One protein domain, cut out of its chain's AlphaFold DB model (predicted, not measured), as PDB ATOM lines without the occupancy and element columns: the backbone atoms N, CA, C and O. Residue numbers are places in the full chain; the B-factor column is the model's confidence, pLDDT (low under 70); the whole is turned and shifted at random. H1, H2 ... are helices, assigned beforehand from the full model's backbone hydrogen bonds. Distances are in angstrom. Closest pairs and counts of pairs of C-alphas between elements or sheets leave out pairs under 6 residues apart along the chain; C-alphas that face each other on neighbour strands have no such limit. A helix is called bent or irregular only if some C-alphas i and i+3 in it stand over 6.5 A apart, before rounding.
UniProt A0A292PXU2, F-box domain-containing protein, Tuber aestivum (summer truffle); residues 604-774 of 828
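AT A GLANCE: This is residues 604 to 774 of the 828 residues of the protein "F-box domain-containing protein" of Tuber aestivum (summer truffle) (UniProt A0A292PXU2). Short and medium helices gather around H2 near the middle: on one side H1, H3, H4 and H6 join H2 in a ring of contacts, and on the other H8, H9 and H10 form a looser group. The short helices H5 and H7 lie beside H6, and the loop residues 686 to 692 and 714 to 720 stick out. The printed part has 171 residues and is all helix, with ten named helices, H1 to H10 in chain order, and no named strand. It is compact, with a radius of gyration of the C-alphas of 16.6 A, and spans 46 by 43 by 34 A.

HOW THE PARTS SIT: H1, residues 604 to 619, and H2, residues 625 to 637, form a helical hairpin: they touch at the C-alphas of Val 618 and Lys 628, 5.5 A, at a steep tilt of 39 degrees, opposite ways. H1 also touches H3, residues 648 to 659, closest at the C-alphas of Arg 608 and Glu 654, 6.3 A. Residues 648 to 652 of H3 touch H6, residues 698 to 713, closest at the C-alphas of Tyr 652 and Ile 702, 7.2 A, with a shallow tilt of 10 degrees, opposite ways. H4, residues 668 to 671, touches H6 at the C-alphas of Leu 670 and Phe 698, 5.3 A, and H2 at those of Phe 669 and Pro 625, 4.5 A. H5, residues 678 to 682, is close to but not clearly touching H6, with the C-alphas of Ile 679 and His 709 at 7.6 A. H7, residues 723 to 726, is near H6. Residues 676 to 677 pair antiparallel with residues 728 to 729. H8, residues 733 to 741, touches H10, residues 762 to 774, closest at the C-alphas of Pro 733 and Cys 765, 6.5 A. H9, residues 745 to 755, is close to but not clearly touching H2, with the C-alphas of Asn 755 and Thr 631 at 7.1 A. Every O i to N i+4 pair is within hydrogen-bond range in H2, H3, H5, H8, H9 and H10, but 9 of 12 in H1 and in H6; H4 and H7 are too short for such a pair.

IN THESE COORDINATES: H1 begins at C-alpha 604 (13.022, 12.130, -28.368) and is 22.8 A long. H6 is 20.6 A long, has a kink of 35 degrees near residue 705, and is only just irregular, C-alphas 708 and 711 being 6.8 A apart. H2 is 18.1 A long, H3 16.4 A and H9 15.2 A. H10, 18.5 A long, ends at C-alpha 774 (-3.986, 35.158, -61.573).

THE WHOLE: The C-alphas farthest apart, those of Ala 663 and Ala 774, are 48.2 A apart. The printed part has no cut, and the link from H5 to H6 is long, 15 residues. The mean pLDDT of the printed part is 72.3; 68 residues are under 70, among them 684 to 696, 711 to 722 and 757 to 774.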
ATOM      1  N   THR A 604      13.805  11.192 -29.205       55.72
ATOM      2  CA  THR A 604      13.022  12.130 -28.368       55.72
ATOM      3  C   THR A 604      13.883  13.237 -27.752       55.72
ATOM      4  O   THR A 604      13.450  14.385 -27.638       55.72
ATOM      5  N   THR A 605      15.154  12.949 -27.458       64.69
ATOM      6  CA  THR A 605      16.134  13.931 -26.960       64.69
ATOM      7  C   THR A 605      16.461  15.050 -27.955       64.69
ATOM      8  O   THR A 605      16.915  16.114 -27.538       64.69
ATOM      9  N   ILE A 606      16.224  14.854 -29.257       75.56
ATOM     10  CA  ILE A 606      16.557  15.837 -30.306       75.56
ATOM     11  C   ILE A 606      15.381  16.785 -30.588       75.56
ATOM     12  O   ILE A 606      15.595  17.942 -30.963       75.56
ATOM     13  N   LEU A 607      14.145  16.320 -30.390       80.50
ATOM     14  CA  LEU A 607      12.925  17.059 -30.720       80.50
ATOM     15  C   LEU A 607      12.614  18.171 -29.705       80.50
ATOM     16  O   LEU A 607      12.244  19.282 -30.086       80.50
ATOM     17  N   ARG A 608      12.835  17.907 -28.415       83.19
ATOM     18  CA  ARG A 608      12.542  18.859 -27.336       83.19
ATOM     19  C   ARG A 608      13.328  20.182 -27.443       83.19
ATOM     20  O   ARG A 608      12.681  21.229 -27.495       83.19
ATOM     21  N   PRO A 609      14.670  20.195 -27.609       84.06
ATOM     22  CA  PRO A 609      15.428  21.447 -27.740       84.06
ATOM     23  C   PRO A 609      15.021  22.295 -28.954       84.06
ATOM     24  O   PRO A 609      15.222  23.511 -28.974       84.06
ATOM     25  N   ARG A 610      14.472  21.652 -29.989       85.56
ATOM     26  CA  ARG A 610      14.000  22.283 -31.226       85.56
ATOM     27  C   ARG A 610      12.653  22.972 -31.043       85.56
ATOM     28  O   ARG A 610      12.511  24.142 -31.405       85.56
ATOM     29  N   ILE A 611      11.701  22.290 -30.406       86.75
ATOM     30  CA  ILE A 611      10.417  22.893 -30.029       86.75
ATOM     31  C   ILE A 611      10.663  24.066 -29.071       86.75
ATOM     32  O   ILE A 611      10.159  25.159 -29.310       86.75
ATOM     33  N   GLU A 612      11.521  23.901 -28.061       87.81
ATOM     34  CA  GLU A 612      11.904  24.976 -27.131       87.81
ATOM     35  C   GLU A 612      12.596  26.157 -27.836       87.81
ATOM     36  O   GLU A 612      12.413  27.317 -27.463       87.81
ATOM     37  N   ARG A 613      13.388  25.909 -28.890       87.88
ATOM     38  CA  ARG A 613      13.969  26.977 -29.724       87.88
ATOM     39  C   ARG A 613      12.886  27.750 -30.479       87.88
ATOM     40  O   ARG A 613      12.956  28.977 -30.531       87.88
ATOM     41  N   CYS A 614      11.896  27.055 -31.037       87.69
ATOM     42  CA  CYS A 614      10.763  27.685 -31.717       87.69
ATOM     43  C   CYS A 614       9.893  28.486 -30.738       87.69
ATOM     44  O   CYS A 614       9.544  29.626 -31.034       87.69
ATOM     45  N   LEU A 615       9.616  27.944 -29.547       88.44
ATOM     46  CA  LEU A 615       8.868  28.635 -28.494       88.44
ATOM     47  C   LEU A 615       9.597  29.889 -28.005       88.44
ATOM     48  O   LEU A 615       8.989  30.952 -27.929       88.44
ATOM     49  N   ARG A 616      10.913  29.821 -27.762       88.00
ATOM     50  CA  ARG A 616      11.702  30.999 -27.355       88.00
ATOM     51  C   ARG A 616      11.640  32.141 -28.368       88.00
ATOM     52  O   ARG A 616      11.544  33.294 -27.961       88.00
ATOM     53  N   ARG A 617      11.659  31.834 -29.670       85.75
ATOM     54  CA  ARG A 617      11.524  32.852 -30.728       85.75
ATOM     55  C   ARG A 617      10.171  33.555 -30.694       85.75
ATOM     56  O   ARG A 617      10.101  34.729 -31.017       85.75
ATOM     57  N   VAL A 618       9.120  32.832 -30.323       88.50
ATOM     58  CA  VAL A 618       7.736  33.316 -30.359       88.50
ATOM     59  C   VAL A 618       7.355  34.045 -29.072       88.50
ATOM     60  O   VAL A 618       6.632  35.038 -29.116       88.50
ATOM     61  N   ASN A 619       7.873  33.593 -27.932       87.62
ATOM     62  CA  ASN A 619       7.576  34.182 -26.626       87.62
ATOM     63  C   ASN A 619       8.129  35.599 -26.479       87.62
ATOM     64  O   ASN A 619       7.542  36.397 -25.758       87.62
ATOM     65  N   GLY A 620       9.219  35.916 -27.183       83.94
ATOM     66  CA  GLY A 620       9.787  37.261 -27.221       83.94
ATOM     67  C   GLY A 620       9.044  38.249 -28.123       83.94
ATOM     68  O   GLY A 620       9.460  39.397 -28.166       83.94
ATOM     69  N   LEU A 621       8.002  37.823 -28.851       85.81
ATOM     70  CA  LEU A 621       7.248  38.699 -29.751       85.81
ATOM     71  C   LEU A 621       6.074  39.345 -29.021       85.81
ATOM     72  O   LEU A 621       5.163  38.648 -28.563       85.81
ATOM     73  N   GLU A 622       6.016  40.671 -29.005       86.38
ATOM     74  CA  GLU A 622       4.856  41.413 -28.500       86.38
ATOM     75  C   GLU A 622       3.744  41.505 -29.564       86.38
ATOM     76  O   GLU A 622       3.300  42.576 -29.962       86.38
ATOM     77  N   VAL A 623       3.272  40.354 -30.054       84.75
ATOM     78  CA  VAL A 623       2.199  40.260 -31.063       84.75
ATOM     79  C   VAL A 623       1.019  39.422 -30.556       84.75
ATOM     80  O   VAL A 623       1.206  38.548 -29.703       84.75
ATOM     81  N   PRO A 624      -0.215  39.633 -31.065       86.19
ATOM     82  CA  PRO A 624      -1.370  38.850 -30.630       86.19
ATOM     83  C   PRO A 624      -1.179  37.329 -30.811       86.19
ATOM     84  O   PRO A 624      -0.494  36.909 -31.748       86.19
ATOM     85  N   PRO A 625      -1.849  36.482 -30.001       85.00
ATOM     86  CA  PRO A 625      -1.662  35.025 -29.986       85.00
ATOM     87  C   PRO A 625      -1.717  34.324 -31.351       85.00
ATOM     88  O   PRO A 625      -0.965  33.388 -31.598       85.00
ATOM     89  N   MET A 626      -2.567  34.788 -32.271       81.38
ATOM     90  CA  MET A 626      -2.635  34.220 -33.625       81.38
ATOM     91  C   MET A 626      -1.348  34.427 -34.431       81.38
ATOM     92  O   MET A 626      -0.950  33.544 -35.184       81.38
ATOM     93  N   PHE A 627      -0.683  35.572 -34.265       82.69
ATOM     94  CA  PHE A 627       0.587  35.853 -34.930       82.69
ATOM     95  C   PHE A 627       1.727  35.061 -34.292       82.69
ATOM     96  O   PHE A 627       2.558  34.519 -35.017       82.69
ATOM     97  N   LYS A 628       1.705  34.902 -32.960       87.94
ATOM     98  CA  LYS A 628       2.610  33.994 -32.240       87.94
ATOM     99  C   LYS A 628       2.487  32.558 -32.760       87.94
ATOM    100  O   LYS A 628       3.486  31.947 -33.127       87.94
ATOM    101  N   LEU A 629       1.259  32.052 -32.889       84.81
ATOM    102  CA  LEU A 629       0.982  30.721 -33.432       84.81
ATOM    103  C   LEU A 629       1.459  30.571 -34.884       84.81
ATOM    104  O   LEU A 629       2.104  29.580 -35.218       84.81
ATOM    105  N   ALA A 630       1.181  31.552 -35.745       81.44
ATOM    106  CA  ALA A 630       1.622  31.521 -37.138       81.44
ATOM    107  C   ALA A 630       3.157  31.500 -37.248       81.44
ATOM    108  O   ALA A 630       3.712  30.675 -37.975       81.44
ATOM    109  N   THR A 631       3.853  32.344 -36.480       84.38
ATOM    110  CA  THR A 631       5.323  32.371 -36.448       84.38
ATOM    111  C   THR A 631       5.908  31.095 -35.834       84.38
ATOM    112  O   THR A 631       6.936  30.612 -36.317       84.38
ATOM    113  N   PHE A 632       5.246  30.498 -34.834       88.56
ATOM    114  CA  PHE A 632       5.618  29.193 -34.278       88.56
ATOM    115  C   PHE A 632       5.572  28.104 -35.351       88.56
ATOM    116  O   PHE A 632       6.577  27.442 -35.594       88.56
ATOM    117  N   LEU A 633       4.445  27.969 -36.054       83.38
ATOM    118  CA  LEU A 633       4.253  26.958 -37.097       83.38
ATOM    119  C   LEU A 633       5.192  27.160 -38.290       83.38
ATOM    120  O   LEU A 633       5.723  26.198 -38.846       83.38
ATOM    121  N   ALA A 634       5.452  28.411 -38.665       80.31
ATOM    122  CA  ALA A 634       6.398  28.737 -39.725       80.31
ATOM    123  C   ALA A 634       7.842  28.406 -39.331       80.31
ATOM    124  O   ALA A 634       8.570  27.791 -40.106       80.31
ATOM    125  N   SER A 635       8.245  28.748 -38.106       83.88
ATOM    126  CA  SER A 635       9.567  28.393 -37.578       83.88
ATOM    127  C   SER A 635       9.739  26.879 -37.479       83.88
ATOM    128  O   SER A 635      10.779  26.349 -37.860       83.88
ATOM    129  N   PHE A 636       8.696  26.186 -37.022       82.88
ATOM    130  CA  PHE A 636       8.701  24.742 -36.837       82.88
ATOM    131  C   PHE A 636       8.704  23.976 -38.168       82.88
ATOM    132  O   PHE A 636       9.387  22.963 -38.307       82.88
ATOM    133  N   SER A 637       8.002  24.482 -39.188       77.25
ATOM    134  CA  SER A 637       7.992  23.878 -40.527       77.25
ATOM    135  C   SER A 637       9.311  24.057 -41.288       77.25
ATOM    136  O   SER A 637       9.663  23.167 -42.065       77.25
ATOM    137  N   LYS A 638      10.046  25.151 -41.026       73.94
ATOM    138  CA  LYS A 638      11.345  25.491 -41.637       73.94
ATOM    139  C   LYS A 638      12.566  24.825 -41.019       73.94
ATOM    140  O   LYS A 638      13.657  24.966 -41.569       73.94
ATOM    141  N   GLU A 639      12.444  24.108 -39.907       76.94
ATOM    142  CA  GLU A 639      13.519  23.199 -39.506       76.94
ATOM    143  C   GLU A 639      13.580  22.046 -40.530       76.94
ATOM    144  O   GLU A 639      12.966  20.992 -40.376       76.94
ATOM    145  N   GLU A 640      14.285  22.299 -41.641       54.28
ATOM    146  CA  GLU A 640      14.408  21.434 -42.826       54.28
ATOM    147  C   GLU A 640      15.260  20.182 -42.573       54.28
ATOM    148  O   GLU A 640      15.300  19.277 -43.398       54.28
ATOM    149  N   THR A 641      15.907  20.070 -41.413       55.09
ATOM    150  CA  THR A 641      16.786  18.944 -41.068       55.09
ATOM    151  C   THR A 641      16.248  18.174 -39.870       55.09
ATOM    152  O   THR A 641      16.857  18.128 -38.800       55.09
ATOM    153  N   PHE A 642      15.083  17.550 -40.019       61.94
ATOM    154  CA  PHE A 642      14.752  16.378 -39.208       61.94
ATOM    155  C   PHE A 642      15.337  15.154 -39.919       61.94
ATOM    156  O   PHE A 642      14.809  14.756 -40.957       61.94
ATOM    157  N   PRO A 643      16.468  14.593 -39.453       51.50
ATOM    158  CA  PRO A 643      16.950  13.327 -39.976       51.50
ATOM    159  C   PRO A 643      16.014  12.235 -39.446       51.50
ATOM    160  O   PRO A 643      16.209  11.731 -38.348       51.50
ATOM    161  N   GLY A 644      14.954  11.947 -40.197       59.75
ATOM    162  CA  GLY A 644      13.906  11.003 -39.813       59.75
ATOM    163  C   GLY A 644      12.515  11.622 -39.937       59.75
ATOM    164  O   GLY A 644      12.282  12.766 -39.542       59.75
ATOM    165  N   SER A 645      11.580  10.870 -40.516       57.81
ATOM    166  CA  SER A 645      10.159  11.206 -40.512       57.81
ATOM    167  C   SER A 645       9.623  11.048 -39.089       57.81
ATOM    168  O   SER A 645       9.101   9.993 -38.741       57.81
ATOM    169  N   HIS A 646       9.791  12.059 -38.235       65.62
ATOM    170  CA  HIS A 646       9.096  12.042 -36.951       65.62
ATOM    171  C   HIS A 646       7.593  12.033 -37.217       65.62
ATOM    172  O   HIS A 646       7.080  12.905 -37.933       65.62
ATOM    173  N   ASP A 647       6.910  11.040 -36.655       69.44
ATOM    174  CA  ASP A 647       5.463  10.978 -36.720       69.44
ATOM    175  C   ASP A 647       4.847  12.154 -35.940       69.44
ATOM    176  O   ASP A 647       5.447  12.753 -35.036       69.44
ATOM    177  N   LEU A 648       3.638  12.541 -36.341       72.38
ATOM    178  CA  LEU A 648       2.905  13.641 -35.717       72.38
ATOM    179  C   LEU A 648       2.662  13.383 -34.217       72.38
ATOM    180  O   LEU A 648       2.620  14.326 -33.428       72.38
ATOM    181  N   ASN A 649       2.584  12.111 -33.814       67.62
ATOM    182  CA  ASN A 649       2.400  11.695 -32.426       67.62
ATOM    183  C   ASN A 649       3.606  12.064 -31.550       67.62
ATOM    184  O   ASN A 649       3.430  12.598 -30.458       67.62
ATOM    185  N   SER A 650       4.832  11.874 -32.035       76.12
ATOM    186  CA  SER A 650       6.065  12.225 -31.322       76.12
ATOM    187  C   SER A 650       6.157  13.731 -31.080       76.12
ATOM    188  O   SER A 650       6.528  14.179 -29.995       76.12
ATOM    189  N   VAL A 651       5.755  14.525 -32.078       75.56
ATOM    190  CA  VAL A 651       5.631  15.985 -31.963       75.56
ATOM    191  C   VAL A 651       4.550  16.367 -30.953       75.56
ATOM    192  O   VAL A 651       4.795  17.211 -30.094       75.56
ATOM    193  N   TYR A 652       3.377  15.740 -31.025       76.00
ATOM    194  CA  TYR A 652       2.260  15.994 -30.117       76.00
ATOM    195  C   TYR A 652       2.632  15.738 -28.652       76.00
ATOM    196  O   TYR A 652       2.442  16.612 -27.803       76.00
ATOM    197  N   TYR A 653       3.225  14.578 -28.358       74.94
ATOM    198  CA  TYR A 653       3.603  14.210 -26.996       74.94
ATOM    199  C   TYR A 653       4.708  15.101 -26.429       74.94
ATOM    200  O   TYR A 653       4.634  15.464 -25.254       74.94
ATOM    201  N   GLU A 654       5.694  15.518 -27.230       82.25
ATOM    202  CA  GLU A 654       6.714  16.450 -26.736       82.25
ATOM    203  C   GLU A 654       6.178  17.874 -26.547       82.25
ATOM    204  O   GLU A 654       6.548  18.538 -25.578       82.25
ATOM    205  N   ILE A 655       5.236  18.335 -27.378       77.88
ATOM    206  CA  ILE A 655       4.532  19.601 -27.121       77.88
ATOM    207  C   ILE A 655       3.741  19.505 -25.809       77.88
ATOM    208  O   ILE A 655       3.881  20.384 -24.961       77.88
ATOM    209  N   LEU A 656       2.986  18.425 -25.576       73.06
ATOM    210  CA  LEU A 656       2.285  18.196 -24.303       73.06
ATOM    211  C   LEU A 656       3.236  18.161 -23.102       73.06
ATOM    212  O   LEU A 656       2.907  18.687 -22.038       73.06
ATOM    213  N   ARG A 657       4.419  17.562 -23.262       77.88
ATOM    214  CA  ARG A 657       5.439  17.492 -22.213       77.88
ATOM    215  C   ARG A 657       5.978  18.873 -21.856       77.88
ATOM    216  O   ARG A 657       6.094  19.178 -20.673       77.88
ATOM    217  N   ILE A 658       6.252  19.710 -22.859       78.38
ATOM    218  CA  ILE A 658       6.718  21.090 -22.663       78.38
ATOM    219  C   ILE A 658       5.624  21.954 -22.024       78.38
ATOM    220  O   ILE A 658       5.907  22.700 -21.090       78.38
ATOM    221  N   LEU A 659       4.367  21.807 -22.461       71.69
ATOM    222  CA  LEU A 659       3.213  22.524 -21.900       71.69
ATOM    223  C   LEU A 659       2.977  22.230 -20.409       71.69
ATOM    224  O   LEU A 659       2.411  23.062 -19.705       71.69
ATOM    225  N   ARG A 660       3.404  21.058 -19.924       71.19
ATOM    226  CA  ARG A 660       3.239  20.625 -18.526       71.19
ATOM    227  C   ARG A 660       4.385  21.040 -17.601       71.19
ATOM    228  O   ARG A 660       4.254  20.870 -16.394       71.19
ATOM    229  N   THR A 661       5.484  21.585 -18.128       73.56
ATOM    230  CA  THR A 661       6.587  22.155 -17.334       73.56
ATOM    231  C   THR A 661       6.485  23.689 -17.325       73.56
ATOM    232  O   THR A 661       6.925  24.323 -18.281       73.56
ATOM    233  N   PRO A 662       5.906  24.310 -16.279       53.53
ATOM    234  CA  PRO A 662       5.409  25.692 -16.335       53.53
ATOM    235  C   PRO A 662       6.468  26.802 -16.206       53.53
ATOM    236  O   PRO A 662       6.099  27.963 -16.065       53.53
ATOM    237  N   ALA A 663       7.769  26.500 -16.217       55.41
ATOM    238  CA  ALA A 663       8.757  27.461 -15.718       55.41
ATOM    239  C   ALA A 663       9.218  28.540 -16.721       55.41
ATOM    240  O   ALA A 663       9.484  29.652 -16.281       55.41
ATOM    241  N   ASP A 664       9.280  28.278 -18.037       62.72
ATOM    242  CA  ASP A 664      10.094  29.141 -18.924       62.72
ATOM    243  C   ASP A 664       9.421  29.659 -20.212       62.72
ATOM    244  O   ASP A 664      10.040  30.433 -20.954       62.72
ATOM    245  N   HIS A 665       8.179  29.269 -20.537       75.62
ATOM    246  CA  HIS A 665       7.565  29.588 -21.839       75.62
ATOM    247  C   HIS A 665       6.100  30.067 -21.749       75.62
ATOM    248  O   HIS A 665       5.251  29.377 -21.192       75.62
ATOM    249  N   ASP A 666       5.782  31.213 -22.373       79.44
ATOM    250  CA  ASP A 666       4.403  31.686 -22.595       79.44
ATOM    251  C   ASP A 666       3.729  30.847 -23.686       79.44
ATOM    252  O   ASP A 666       3.809  31.127 -24.877       79.44
ATOM    253  N   VAL A 667       3.062  29.779 -23.271       82.94
ATOM    254  CA  VAL A 667       2.390  28.844 -24.178       82.94
ATOM    255  C   VAL A 667       0.905  29.154 -24.373       82.94
ATOM    256  O   VAL A 667       0.208  28.418 -25.072       82.94
ATOM    257  N   GLY A 668       0.409  30.266 -23.811       81.50
ATOM    258  CA  GLY A 668      -1.010  30.633 -23.857       81.50
ATOM    259  C   GLY A 668      -1.552  30.803 -25.279       81.50
ATOM    260  O   GLY A 668      -2.738  30.597 -25.527       81.50
ATOM    261  N   PHE A 669      -0.681  31.099 -26.249       83.44
ATOM    262  CA  PHE A 669      -1.075  31.221 -27.652       83.44
ATOM    263  C   PHE A 669      -1.441  29.888 -28.328       83.44
ATOM    264  O   PHE A 669      -2.161  29.905 -29.327       83.44
ATOM    265  N   LEU A 670      -0.998  28.745 -27.788       81.75
ATOM    266  CA  LEU A 670      -1.380  27.409 -28.268       81.75
ATOM    267  C   LEU A 670      -2.810  27.036 -27.837       81.75
ATOM    268  O   LEU A 670      -3.476  26.238 -28.495       81.75
ATOM    269  N   SER A 671      -3.323  27.673 -26.787       78.06
ATOM    270  CA  SER A 671      -4.703  27.513 -26.319       78.06
ATOM    271  C   SER A 671      -5.702  28.398 -27.066       78.06
ATOM    272  O   SER A 671      -6.855  28.492 -26.658       78.06
ATOM    273  N   ASN A 672      -5.293  29.070 -28.150       74.50
ATOM    274  CA  ASN A 672      -6.206  29.919 -28.903       74.50
ATOM    275  C   ASN A 672      -7.305  29.069 -29.540       74.50
ATOM    276  O   ASN A 672      -7.044  28.230 -30.398       74.50
ATOM    277  N   GLU A 673      -8.538  29.319 -29.123       67.44
ATOM    278  CA  GLU A 673      -9.680  28.515 -29.522       67.44
ATOM    279  C   GLU A 673     -10.080  28.740 -30.979       67.44
ATOM    280  O   GLU A 673     -10.954  28.043 -31.433       67.44
ATOM    281  N   LYS A 674      -9.501  29.661 -31.761       72.31
ATOM    282  CA  LYS A 674      -9.992  29.975 -33.124       72.31
ATOM    283  C   LYS A 674      -9.186  29.329 -34.253       72.31
ATOM    284  O   LYS A 674      -8.858  30.002 -35.232       72.31
ATOM    285  N   ILE A 675      -8.846  28.048 -34.121       76.94
ATOM    286  CA  ILE A 675      -8.085  27.311 -35.138       76.94
ATOM    287  C   ILE A 675      -8.972  26.235 -35.780       76.94
ATOM    288  O   ILE A 675      -9.666  25.482 -35.093       76.94
ATOM    289  N   PHE A 676      -8.930  26.156 -37.112       78.25
ATOM    290  CA  PHE A 676      -9.754  25.255 -37.918       78.25
ATOM    291  C   PHE A 676      -8.887  24.196 -38.614       78.25
ATOM    292  O   PHE A 676      -7.784  24.489 -39.087       78.25
ATOM    293  N   CYS A 677      -9.404  22.968 -38.721       80.44
ATOM    294  CA  CYS A 677      -8.772  21.916 -39.516       80.44
ATOM    295  C   CYS A 677      -8.963  22.198 -41.007       80.44
ATOM    296  O   CYS A 677     -10.097  22.277 -41.481       80.44
ATOM    297  N   LYS A 678      -7.858  22.314 -41.748       81.50
ATOM    298  CA  LYS A 678      -7.877  22.623 -43.185       81.50
ATOM    299  C   LYS A 678      -8.651  21.586 -43.996       81.50
ATOM    300  O   LYS A 678      -9.502  21.971 -44.788       81.50
ATOM    301  N   ILE A 679      -8.445  20.297 -43.726       80.56
ATOM    302  CA  ILE A 679      -9.086  19.208 -44.477       80.56
ATOM    303  C   ILE A 679     -10.605  19.197 -44.277       80.56
ATOM    304  O   ILE A 679     -11.349  19.102 -45.251       80.56
ATOM    305  N   CYS A 680     -11.088  19.358 -43.040       81.56
ATOM    306  CA  CYS A 680     -12.528  19.472 -42.776       81.56
ATOM    307  C   CYS A 680     -13.162  20.669 -43.487       81.56
ATOM    308  O   CYS A 680     -14.277  20.564 -43.998       81.56
ATOM    309  N   VAL A 681     -12.462  21.805 -43.512       76.12
ATOM    310  CA  VAL A 681     -12.970  23.017 -44.160       76.12
ATOM    311  C   VAL A 681     -12.992  22.859 -45.682       76.12
ATOM    312  O   VAL A 681     -13.993  23.193 -46.313       76.12
ATOM    313  N   GLU A 682     -11.926  22.321 -46.279       77.06
ATOM    314  CA  GLU A 682     -11.814  22.135 -47.731       77.06
ATOM    315  C   GLU A 682     -12.793  21.077 -48.265       77.06
ATOM    316  O   GLU A 682     -13.423  21.295 -49.301       77.06
ATOM    317  N   ASN A 683     -13.002  19.976 -47.535       73.88
ATOM    318  CA  ASN A 683     -13.867  18.875 -47.973       73.88
ATOM    319  C   ASN A 683     -15.367  19.110 -47.728       73.88
ATOM    320  O   ASN A 683     -16.179  18.258 -48.090       73.88
ATOM    321  N   LYS A 684     -15.762  20.249 -47.134       65.75
ATOM    322  CA  LYS A 684     -17.160  20.571 -46.767       65.75
ATOM    323  C   LYS A 684     -17.875  19.419 -46.041       65.75
ATOM    324  O   LYS A 684     -19.078  19.225 -46.222       65.75
ATOM    325  N   THR A 685     -17.150  18.632 -45.252       57.72
ATOM    326  CA  THR A 685     -17.708  17.456 -44.585       57.72
ATOM    327  C   THR A 685     -18.748  17.915 -43.562       57.72
ATOM    328  O   THR A 685     -18.415  18.535 -42.554       57.72
ATOM    329  N   LEU A 686     -20.028  17.646 -43.838       49.03
ATOM    330  CA  LEU A 686     -21.132  17.868 -42.903       49.03
ATOM    331  C   LEU A 686     -20.983  16.871 -41.746       49.03
ATOM    332  O   LEU A 686     -21.334  15.701 -41.878       49.03
ATOM    333  N   LEU A 687     -20.411  17.321 -40.629       49.03
ATOM    334  CA  LEU A 687     -20.314  16.523 -39.408       49.03
ATOM    335  C   LEU A 687     -21.682  16.471 -38.711       49.03
ATOM    336  O   LEU A 687     -22.376  17.479 -38.611       49.03
ATOM    337  N   LEU A 688     -22.065  15.278 -38.249       45.41
ATOM    338  CA  LEU A 688     -23.430  14.933 -37.834       45.41
ATOM    339  C   LEU A 688     -23.837  15.416 -36.425       45.41
ATOM    340  O   LEU A 688     -24.946  15.117 -36.003       45.41
ATOM    341  N   ASN A 689     -22.978  16.140 -35.697       47.47
ATOM    342  CA  ASN A 689     -23.220  16.540 -34.306       47.47
ATOM    343  C   ASN A 689     -22.903  18.029 -34.078       47.47
ATOM    344  O   ASN A 689     -21.916  18.537 -34.606       47.47
ATOM    345  N   ASP A 690     -23.712  18.692 -33.240       45.94
ATOM    346  CA  ASP A 690     -23.757  20.141 -32.927       45.94
ATOM    347  C   ASP A 690     -22.462  20.782 -32.366       45.94
ATOM    348  O   ASP A 690     -22.449  21.945 -31.958       45.94
ATOM    349  N   SER A 691     -21.332  20.078 -32.357       48.44
ATOM    350  CA  SER A 691     -20.025  20.672 -32.084       48.44
ATOM    351  C   SER A 691     -19.545  21.452 -33.312       48.44
ATOM    352  O   SER A 691     -19.157  20.856 -34.318       48.44
ATOM    353  N   HIS A 692     -19.583  22.785 -33.227       52.59
ATOM    354  CA  HIS A 692     -19.139  23.710 -34.273       52.59
ATOM    355  C   HIS A 692     -17.828  23.264 -34.952       52.59
ATOM    356  O   HIS A 692     -16.867  22.907 -34.260       52.59
ATOM    357  N   PRO A 693     -17.728  23.344 -36.292       49.84
ATOM    358  CA  PRO A 693     -16.476  23.098 -36.982       49.84
ATOM    359  C   PRO A 693     -15.516  24.250 -36.671       49.84
ATOM    360  O   PRO A 693     -15.565  25.294 -37.309       49.84
ATOM    361  N   GLY A 694     -14.645  24.050 -35.684       56.16
ATOM    362  CA  GLY A 694     -13.365  24.749 -35.599       56.16
ATOM    363  C   GLY A 694     -13.264  25.920 -34.634       56.16
ATOM    364  O   GLY A 694     -12.655  26.934 -34.962       56.16
ATOM    365  N   SER A 695     -13.724  25.732 -33.397       55.22
ATOM    366  CA  SER A 695     -13.014  26.372 -32.294       55.22
ATOM    367  C   SER A 695     -12.333  25.356 -31.379       55.22
ATOM    368  O   SER A 695     -12.845  25.017 -30.315       55.22
ATOM    369  N   LYS A 696     -11.211  24.797 -31.841       66.94
ATOM    370  CA  LYS A 696     -10.390  23.860 -31.067       66.94
ATOM    371  C   LYS A 696      -9.077  24.542 -30.697       66.94
ATOM    372  O   LYS A 696      -8.496  25.246 -31.524       66.94
ATOM    373  N   SER A 697      -8.606  24.325 -29.470       79.81
ATOM    374  CA  SER A 697      -7.214  24.639 -29.122       79.81
ATOM    375  C   SER A 697      -6.262  23.873 -30.047       79.81
ATOM    376  O   SER A 697      -6.638  22.865 -30.651       79.81
ATOM    377  N   PHE A 698      -5.010  24.314 -30.155       80.56
ATOM    378  CA  PHE A 698      -4.025  23.661 -31.018       80.56
ATOM    379  C   PHE A 698      -3.870  22.159 -30.713       80.56
ATOM    380  O   PHE A 698      -3.751  21.355 -31.634       80.56
ATOM    381  N   LEU A 699      -3.956  21.767 -29.436       78.75
ATOM    382  CA  LEU A 699      -3.906  20.363 -29.010       78.75
ATOM    383  C   LEU A 699      -5.113  19.559 -29.498       78.75
ATOM    384  O   LEU A 699      -4.941  18.515 -30.117       78.75
ATOM    385  N   GLN A 700      -6.321  20.087 -29.288       81.81
ATOM    386  CA  GLN A 700      -7.562  19.465 -29.762       81.81
ATOM    387  C   GLN A 700      -7.602  19.361 -31.292       81.81
ATOM    388  O   GLN A 700      -8.269  18.487 -31.850       81.81
ATOM    389  N   LEU A 701      -6.923  20.275 -31.988       82.19
ATOM    390  CA  LEU A 701      -6.800  20.231 -33.436       82.19
ATOM    391  C   LEU A 701      -5.840  19.130 -33.901       82.19
ATOM    392  O   LEU A 701      -6.161  18.447 -34.871       82.19
ATOM    393  N   ILE A 702      -4.704  18.943 -33.220       80.19
ATOM    394  CA  ILE A 702      -3.785  17.831 -33.507       80.19
ATOM    395  C   ILE A 702      -4.488  16.495 -33.263       80.19
ATOM    396  O   ILE A 702      -4.476  15.644 -34.145       80.19
ATOM    397  N   GLU A 703      -5.153  16.342 -32.118       77.88
ATOM    398  CA  GLU A 703      -5.921  15.141 -31.774       77.88
ATOM    399  C   GLU A 703      -6.980  14.841 -32.843       77.88
ATOM    400  O   GLU A 703      -6.985  13.766 -33.441       77.88
ATOM    401  N   HIS A 704      -7.781  15.847 -33.210       83.00
ATOM    402  CA  HIS A 704      -8.751  15.722 -34.293       83.00
ATOM    403  C   HIS A 704      -8.111  15.296 -35.619       83.00
ATOM    404  O   HIS A 704      -8.690  14.480 -36.337       83.00
ATOM    405  N   PHE A 705      -6.952  15.853 -35.966       80.88
ATOM    406  CA  PHE A 705      -6.261  15.529 -37.205       80.88
ATOM    407  C   PHE A 705      -5.717  14.100 -37.214       80.88
ATOM    408  O   PHE A 705      -5.906  13.397 -38.208       80.88
ATOM    409  N   CYS A 706      -5.109  13.658 -36.111       74.00
ATOM    410  CA  CYS A 706      -4.639  12.286 -35.944       74.00
ATOM    411  C   CYS A 706      -5.790  11.280 -36.076       74.00
ATOM    412  O   CYS A 706      -5.689  10.327 -36.843       74.00
ATOM    413  N   GLU A 707      -6.900  11.524 -35.380       78.88
ATOM    414  CA  GLU A 707      -8.034  10.597 -35.340       78.88
ATOM    415  C   GLU A 707      -8.821  10.547 -36.651       78.88
ATOM    416  O   GLU A 707      -9.212   9.474 -37.104       78.88
ATOM    417  N   ASN A 708      -9.088  11.709 -37.256       79.50
ATOM    418  CA  ASN A 708     -10.098  11.812 -38.310       79.50
ATOM    419  C   ASN A 708      -9.508  11.905 -39.718       79.50
ATOM    420  O   ASN A 708     -10.229  11.657 -40.679       79.50
ATOM    421  N   HIS A 709      -8.233  12.276 -39.863       80.50
ATOM    422  CA  HIS A 709      -7.641  12.529 -41.184       80.50
ATOM    423  C   HIS A 709      -6.372  11.725 -41.428       80.50
ATOM    424  O   HIS A 709      -6.207  11.179 -42.515       80.50
ATOM    425  N   TYR A 710      -5.494  11.617 -40.431       73.12
ATOM    426  CA  TYR A 710      -4.207  10.943 -40.592       73.12
ATOM    427  C   TYR A 710      -4.396   9.458 -40.940       73.12
ATOM    428  O   TYR A 710      -3.894   9.008 -41.965       73.12
ATOM    429  N   ALA A 711      -5.220   8.736 -40.171       65.06
ATOM    430  CA  ALA A 711      -5.488   7.314 -40.404       65.06
ATOM    431  C   ALA A 711      -6.236   7.028 -41.721       65.06
ATOM    432  O   ALA A 711      -5.991   6.011 -42.365       65.06
ATOM    433  N   ILE A 712      -7.148   7.917 -42.132       65.06
ATOM    434  CA  ILE A 712      -7.973   7.723 -43.336       65.06
ATOM    435  C   ILE A 712      -7.148   7.959 -44.604       65.06
ATOM    436  O   ILE A 712      -7.280   7.223 -45.577       65.06
ATOM    437  N   ILE A 713      -6.275   8.966 -44.609       60.22
ATOM    438  CA  ILE A 713      -5.619   9.397 -45.846       60.22
ATOM    439  C   ILE A 713      -4.274   8.687 -46.079       60.22
ATOM    440  O   ILE A 713      -3.871   8.537 -47.234       60.22
ATOM    441  N   GLU A 714      -3.625   8.161 -45.032       59.94
ATOM    442  CA  GLU A 714      -2.471   7.250 -45.167       59.94
ATOM    443  C   GLU A 714      -2.822   5.995 -46.001       59.94
ATOM    444  O   GLU A 714      -1.957   5.423 -46.661       59.94
ATOM    445  N   LEU A 715      -4.112   5.631 -46.066       57.84
ATOM    446  CA  LEU A 715      -4.648   4.561 -46.916       57.84
ATOM    447  C   LEU A 715      -4.954   4.990 -48.366       57.84
ATOM    448  O   LEU A 715      -4.927   4.143 -49.258       57.84
ATOM    449  N   GLU A 716      -5.252   6.268 -48.628       60.97
ATOM    450  CA  GLU A 716      -5.826   6.719 -49.911       60.97
ATOM    451  C   GLU A 716      -4.854   7.479 -50.836       60.97
ATOM    452  O   GLU A 716      -5.081   7.517 -52.049       60.97
ATOM    453  N   LYS A 717      -3.764   8.079 -50.327       59.56
ATOM    454  CA  LYS A 717      -2.769   8.796 -51.157       59.56
ATOM    455  C   LYS A 717      -1.322   8.452 -50.764       59.56
ATOM    456  O   LYS A 717      -0.845   8.953 -49.747       59.56
ATOM    457  N   PRO A 718      -0.561   7.705 -51.591       50.47
ATOM    458  CA  PRO A 718       0.815   7.313 -51.265       50.47
ATOM    459  C   PRO A 718       1.852   8.447 -51.385       50.47
ATOM    460  O   PRO A 718       2.999   8.257 -50.995       50.47
ATOM    461  N   GLU A 719       1.482   9.633 -51.883       57.41
ATOM    462  CA  GLU A 719       2.401  10.783 -52.008       57.41
ATOM    463  C   GLU A 719       2.643  11.550 -50.687       57.41
ATOM    464  O   GLU A 719       3.366  12.542 -50.676       57.41
ATOM    465  N   GLY A 720       2.120  11.048 -49.561       58.72
ATOM    466  CA  GLY A 720       2.481  11.481 -48.209       58.72
ATOM    467  C   GLY A 720       1.793  12.774 -47.775       58.72
ATOM    468  O   GLY A 720       2.066  13.861 -48.284       58.72
ATOM    469  N   LEU A 721       0.912  12.675 -46.780       65.25
ATOM    470  CA  LEU A 721       0.308  13.854 -46.177       65.25
ATOM    471  C   LEU A 721       1.344  14.616 -45.357       65.25
ATOM    472  O   LEU A 721       1.990  14.054 -44.471       65.25
ATOM    473  N   ASN A 722       1.486  15.915 -45.609       69.19
ATOM    474  CA  ASN A 722       2.403  16.728 -44.835       69.19
ATOM    475  C   ASN A 722       1.599  17.474 -43.779       69.19
ATOM    476  O   ASN A 722       1.073  18.555 -44.038       69.19
ATOM    477  N   TRP A 723       1.538  16.930 -42.561       71.38
ATOM    478  CA  TRP A 723       0.835  17.576 -41.445       71.38
ATOM    479  C   TRP A 723       1.286  19.037 -41.232       71.38
ATOM    480  O   TRP A 723       0.487  19.864 -40.800       71.38
ATOM    481  N   ARG A 724       2.515  19.410 -41.637       67.75
ATOM    482  CA  ARG A 724       3.005  20.803 -41.591       67.75
ATOM    483  C   ARG A 724       2.248  21.746 -42.531       67.75
ATOM    484  O   ARG A 724       2.216  22.944 -42.278       67.75
ATOM    485  N   LYS A 725       1.686  21.230 -43.626       68.75
ATOM    486  CA  LYS A 725       0.952  21.986 -44.658       68.75
ATOM    487  C   LYS A 725      -0.560  21.763 -44.604       68.75
ATOM    488  O   LYS A 725      -1.314  22.627 -45.061       68.75
ATOM    489  N   ASP A 726      -0.985  20.624 -44.061       74.00
ATOM    490  CA  ASP A 726      -2.349  20.115 -44.234       74.00
ATOM    491  C   ASP A 726      -3.174  20.092 -42.941       74.00
ATOM    492  O   ASP A 726      -4.394  19.979 -43.002       74.00
ATOM    493  N   MET A 727      -2.551  20.259 -41.767       75.31
ATOM    494  CA  MET A 727      -3.263  20.175 -40.485       75.31
ATOM    495  C   MET A 727      -4.102  21.415 -40.160       75.31
ATOM    496  O   MET A 727      -5.206  21.303 -39.625       75.31
ATOM    497  N   ILE A 728      -3.605  22.608 -40.491       74.38
ATOM    498  CA  ILE A 728      -4.143  23.868 -39.964       74.38
ATOM    499  C   ILE A 728      -4.511  24.796 -41.107       74.38
ATOM    500  O   ILE A 728      -3.679  25.094 -41.965       74.38
ATOM    501  N   LEU A 729      -5.741  25.308 -41.080       65.44
ATOM    502  CA  LEU A 729      -6.119  26.444 -41.906       65.44
ATOM    503  C   LEU A 729      -5.752  27.715 -41.141       65.44
ATOM    504  O   LEU A 729      -6.445  28.113 -40.203       65.44
ATOM    505  N   LEU A 730      -4.636  28.340 -41.507       66.88
ATOM    506  CA  LEU A 730      -4.359  29.697 -41.044       66.88
ATOM    507  C   LEU A 730      -5.366  30.662 -41.699       66.88
ATOM    508  O   LEU A 730      -5.812  30.389 -42.817       66.88
ATOM    509  N   PRO A 731      -5.742  31.773 -41.033       61.81
ATOM    510  CA  PRO A 731      -6.576  32.800 -41.651       61.81
ATOM    511  C   PRO A 731      -6.001  33.182 -43.019       61.81
ATOM    512  O   PRO A 731      -4.781  33.263 -43.182       61.81
ATOM    513  N   GLY A 732      -6.870  33.376 -44.013       58.00
ATOM    514  CA  GLY A 732      -6.423  33.611 -45.383       58.00
ATOM    515  C   GLY A 732      -5.521  34.850 -45.473       58.00
ATOM    516  O   GLY A 732      -5.610  35.742 -44.623       58.00
ATOM    517  N   PRO A 733      -4.688  34.984 -46.517       56.34
ATOM    518  CA  PRO A 733      -3.775  36.122 -46.654       56.34
ATOM    519  C   PRO A 733      -4.468  37.495 -46.533       56.34
ATOM    520  O   PRO A 733      -3.893  38.447 -46.006       56.34
ATOM    521  N   LYS A 734      -5.739  37.598 -46.953       62.53
ATOM    522  CA  LYS A 734      -6.582  38.799 -46.794       62.53
ATOM    523  C   LYS A 734      -6.940  39.094 -45.332       62.53
ATOM    524  O   LYS A 734      -6.938  40.257 -44.930       62.53
ATOM    525  N   ASP A 735      -7.209  38.058 -44.544       68.19
ATOM    526  CA  ASP A 735      -7.547  38.169 -43.124       68.19
ATOM    527  C   ASP A 735      -6.301  38.515 -42.300       68.19
ATOM    528  O   ASP A 735      -6.347  39.432 -41.480       68.19
ATOM    529  N   ILE A 736      -5.155  37.890 -42.603       67.00
ATOM    530  CA  ILE A 736      -3.858  38.236 -41.999       67.00
ATOM    531  C   ILE A 736      -3.478  39.680 -42.334       67.00
ATOM    532  O   ILE A 736      -3.119  40.435 -41.435       67.00
ATOM    533  N   LYS A 737      -3.626  40.110 -43.594       71.50
ATOM    534  CA  LYS A 737      -3.360  41.495 -44.018       71.50
ATOM    535  C   LYS A 737      -4.258  42.502 -43.293       71.50
ATOM    536  O   LYS A 737      -3.780  43.533 -42.823       71.50
ATOM    537  N   SER A 738      -5.549  42.196 -43.154       77.69
ATOM    538  CA  SER A 738      -6.502  43.017 -42.393       77.69
ATOM    539  C   SER A 738      -6.130  43.107 -40.910       77.69
ATOM    540  O   SER A 738      -6.175  44.191 -40.328       77.69
ATOM    541  N   MET A 739      -5.717  41.993 -40.297       77.69
ATOM    542  CA  MET A 739      -5.248  41.971 -38.909       77.69
ATOM    543  C   MET A 739      -3.925  42.730 -38.743       77.69
ATOM    544  O   MET A 739      -3.785  43.498 -37.796       77.69
ATOM    545  N   TYR A 740      -2.992  42.585 -39.681       81.25
ATOM    546  CA  TYR A 740      -1.688  43.243 -39.661       81.25
ATOM    547  C   TYR A 740      -1.798  44.771 -39.789       81.25
ATOM    548  O   TYR A 740      -1.174  45.515 -39.031       81.25
ATOM    549  N   HIS A 741      -2.664  45.279 -40.674       82.06
ATOM    550  CA  HIS A 741      -2.902  46.724 -40.792       82.06
ATOM    551  C   HIS A 741      -3.559  47.342 -39.546       82.06
ATOM    552  O   HIS A 741      -3.461  48.552 -39.340       82.06
ATOM    553  N   LYS A 742      -4.179  46.525 -38.685       83.19
ATOM    554  CA  LYS A 742      -4.737  46.964 -37.398       83.19
ATOM    555  C   LYS A 742      -3.717  46.963 -36.253       83.19
ATOM    556  O   LYS A 742      -4.030  47.498 -35.193       83.19
ATOM    557  N   LEU A 743      -2.525  46.388 -36.437       83.06
ATOM    558  CA  LEU A 743      -1.473  46.399 -35.415       83.06
ATOM    559  C   LEU A 743      -0.820  47.790 -35.293       83.06
ATOM    560  O   LEU A 743      -0.701  48.491 -36.295       83.06
ATOM    561  N   PRO A 744      -0.347  48.202 -34.108       87.25
ATOM    562  CA  PRO A 744       0.536  49.362 -33.976       87.25
ATOM    563  C   PRO A 744       1.819  49.212 -34.816       87.25
ATOM    564  O   PRO A 744       2.328  48.103 -34.981       87.25
ATOM    565  N   ASP A 745       2.390  50.321 -35.303       82.19
ATOM    566  CA  ASP A 745       3.594  50.305 -36.160       82.19
ATOM    567  C   ASP A 745       4.803  49.595 -35.535       82.19
ATOM    568  O   ASP A 745       5.583  48.966 -36.248       82.19
ATOM    569  N   ALA A 746       4.959  49.677 -34.211       80.88
ATOM    570  CA  ALA A 746       6.025  48.986 -33.491       80.88
ATOM    571  C   ALA A 746       5.890  47.456 -33.605       80.88
ATOM    572  O   ALA A 746       6.845  46.789 -33.997       80.88
ATOM    573  N   MET A 747       4.683  46.925 -33.381       81.94
ATOM    574  CA  MET A 747       4.381  45.489 -33.477       81.94
ATOM    575  C   MET A 747       4.447  44.981 -34.919       81.94
ATOM    576  O   MET A 747       4.871  43.854 -35.156       81.94
ATOM    577  N   ARG A 748       4.064  45.816 -35.897       84.25
ATOM    578  CA  ARG A 748       4.241  45.499 -37.322       84.25
ATOM    579  C   ARG A 748       5.709  45.271 -37.664       84.25
ATOM    580  O   ARG A 748       6.047  44.216 -38.182       84.25
ATOM    581  N   LYS A 749       6.577  46.221 -37.301       82.19
ATOM    582  CA  LYS A 749       8.025  46.133 -37.550       82.19
ATOM    583  C   LYS A 749       8.676  44.958 -36.828       82.19
ATOM    584  O   LYS A 749       9.619  44.369 -37.345       82.19
ATOM    585  N   GLU A 750       8.207  44.637 -35.628       81.31
ATOM    586  CA  GLU A 750       8.688  43.490 -34.861       81.31
ATOM    587  C   GLU A 750       8.273  42.159 -35.501       81.31
ATOM    588  O   GLU A 750       9.103  41.261 -35.639       81.31
ATOM    589  N   TRP A 751       7.028  42.062 -35.974       80.69
ATOM    590  CA  TRP A 751       6.543  40.900 -36.716       80.69
ATOM    591  C   TRP A 751       7.269  40.718 -38.049       80.69
ATOM    592  O   TRP A 751       7.692  39.604 -38.355       80.69
ATOM    593  N   ASP A 752       7.469  41.800 -38.806       81.00
ATOM    594  CA  ASP A 752       8.219  41.764 -40.063       81.00
ATOM    595  C   ASP A 752       9.654  41.296 -39.810       81.00
ATOM    596  O   ASP A 752      10.098  40.338 -40.430       81.00
ATOM    597  N   ARG A 753      10.342  41.854 -38.804       80.06
ATOM    598  CA  ARG A 753      11.703  41.435 -38.430       80.06
ATOM    599  C   ARG A 753      11.774  39.960 -38.018       80.06
ATOM    600  O   ARG A 753      12.737  39.270 -38.344       80.06
ATOM    601  N   ALA A 754      10.769  39.460 -37.301       75.19
ATOM    602  CA  ALA A 754      10.705  38.057 -36.892       75.19
ATOM    603  C   ALA A 754      10.448  37.103 -38.073       75.19
ATOM    604  O   ALA A 754      10.873  35.946 -38.035       75.19
ATOM    605  N   ASN A 755       9.773  37.586 -39.121       72.88
ATOM    606  CA  ASN A 755       9.318  36.785 -40.257       72.88
ATOM    607  C   ASN A 755      10.032  37.060 -41.589       72.88
ATOM    608  O   ASN A 755       9.799  36.318 -42.545       72.88
ATOM    609  N   GLU A 756      10.959  38.018 -41.643       75.31
ATOM    610  CA  GLU A 756      11.864  38.257 -42.782       75.31
ATOM    611  C   GLU A 756      12.570  36.960 -43.211       75.31
ATOM    612  O   GLU A 756      12.772  36.691 -44.392       75.31
ATOM    613  N   THR A 757      12.877  36.085 -42.248       64.31
ATOM    614  CA  THR A 757      13.486  34.774 -42.509       64.31
ATOM    615  C   THR A 757      12.464  33.661 -42.765       64.31
ATOM    616  O   THR A 757      12.812  32.628 -43.343       64.31
ATOM    617  N   THR A 758      11.192  33.829 -42.376       61.66
ATOM    618  CA  THR A 758      10.131  32.819 -42.544       61.66
ATOM    619  C   THR A 758       9.370  32.950 -43.870       61.66
ATOM    620  O   THR A 758       8.703  31.996 -44.270       61.66
ATOM    621  N   GLY A 759       9.565  34.028 -44.638       63.06
ATOM    622  CA  GLY A 759       8.823  34.265 -45.888       63.06
ATOM    623  C   GLY A 759       7.330  34.514 -45.640       63.06
ATOM    624  O   GLY A 759       6.497  34.226 -46.498       63.06
ATOM    625  N   LEU A 760       7.001  34.971 -44.428       63.34
ATOM    626  CA  LEU A 760       5.675  35.441 -44.024       63.34
ATOM    627  C   LEU A 760       5.614  36.975 -43.936       63.34
ATOM    628  O   LEU A 760       4.655  37.509 -43.384       63.34
ATOM    629  N   ASP A 761       6.616  37.690 -44.459       69.44
ATOM    630  CA  ASP A 761       6.565  39.147 -44.555       69.44
ATOM    631  C   ASP A 761       5.429  39.604 -45.491       69.44
ATOM    632  O   ASP A 761       4.936  38.858 -46.352       69.44
ATOM    633  N   LEU A 762       4.970  40.841 -45.292       64.38
ATOM    634  CA  LEU A 762       3.803  41.374 -45.989       64.38
ATOM    635  C   LEU A 762       3.990  41.428 -47.515       64.38
ATOM    636  O   LEU A 762       3.005  41.289 -48.243       64.38
ATOM    637  N   GLU A 763       5.218  41.616 -48.002       66.81
ATOM    638  CA  GLU A 763       5.517  41.681 -49.437       66.81
ATOM    639  C   GLU A 763       5.487  40.283 -50.071       66.81
ATOM    640  O   GLU A 763       4.879  40.101 -51.126       66.81
ATOM    641  N   SER A 764       5.992  39.259 -49.378       64.38
ATOM    642  CA  SER A 764       5.840  37.856 -49.788       64.38
ATOM    643  C   SER A 764       4.371  37.402 -49.770       64.38
ATOM    644  O   SER A 764       3.909  36.696 -50.673       64.38
ATOM    645  N   CYS A 765       3.589  37.868 -48.789       59.38
ATOM    646  CA  CYS A 765       2.146  37.623 -48.742       59.38
ATOM    647  C   CYS A 765       1.393  38.337 -49.876       59.38
ATOM    648  O   CYS A 765       0.474  37.753 -50.449       59.38
ATOM    649  N   LYS A 766       1.765  39.578 -50.226       61.66
ATOM    650  CA  LYS A 766       1.199  40.294 -51.385       61.66
ATOM    651  C   LYS A 766       1.496  39.563 -52.695       61.66
ATOM    652  O   LYS A 766       0.559  39.344 -53.455       61.66
ATOM    653  N   ALA A 767       2.735  39.116 -52.904       68.12
ATOM    654  CA  ALA A 767       3.126  38.372 -54.102       68.12
ATOM    655  C   ALA A 767       2.316  37.072 -54.271       68.12
ATOM    656  O   ALA A 767       1.799  36.806 -55.352       68.12
ATOM    657  N   LYS A 768       2.105  36.310 -53.188       61.72
ATOM    658  CA  LYS A 768       1.252  35.105 -53.212       61.72
ATOM    659  C   LYS A 768      -0.228  35.404 -53.448       61.72
ATOM    660  O   LYS A 768      -0.896  34.634 -54.127       61.72
ATOM    661  N   ILE A 769      -0.753  36.511 -52.911       58.59
ATOM    662  CA  ILE A 769      -2.137  36.941 -53.178       58.59
ATOM    663  C   ILE A 769      -2.314  37.277 -54.660       58.59
ATOM    664  O   ILE A 769      -3.338  36.933 -55.245       58.59
ATOM    665  N   GLU A 770      -1.344  37.957 -55.266       65.50
ATOM    666  CA  GLU A 770      -1.374  38.319 -56.686       65.50
ATOM    667  C   GLU A 770      -1.225  37.081 -57.586       65.50
ATOM    668  O   GLU A 770      -1.960  36.954 -58.565       65.50
ATOM    669  N   GLU A 771      -0.384  36.116 -57.199       66.00
ATOM    670  CA  GLU A 771      -0.243  34.807 -57.856       66.00
ATOM    671  C   GLU A 771      -1.535  33.965 -57.779       66.00
ATOM    672  O   GLU A 771      -2.001  33.443 -58.794       66.00
ATOM    673  N   GLU A 772      -2.185  33.898 -56.610       55.81
ATOM    674  CA  GLU A 772      -3.486  33.228 -56.435       55.81
ATOM    675  C   GLU A 772      -4.625  33.926 -57.189       55.81
ATOM    676  O   GLU A 772      -5.575  33.270 -57.613       55.81
ATOM    677  N   SER A 773      -4.535  35.245 -57.384       55.94
ATOM    678  CA  SER A 773      -5.527  36.024 -58.139       55.94
ATOM    679  C   SER A 773      -5.415  35.825 -59.655       55.94
ATOM    680  O   SER A 773      -6.387  36.068 -60.370       55.94
ATOM    681  N   ALA A 774      -4.249  35.394 -60.152       59.81
ATOM    682  CA  ALA A 774      -3.986  35.158 -61.573       59.81
ATOM    683  C   ALA A 774      -4.319  33.721 -62.033       59.81
ATOM    684  O   ALA A 774      -4.527  33.484 -63.223       59.81
TER     685      ALA A 774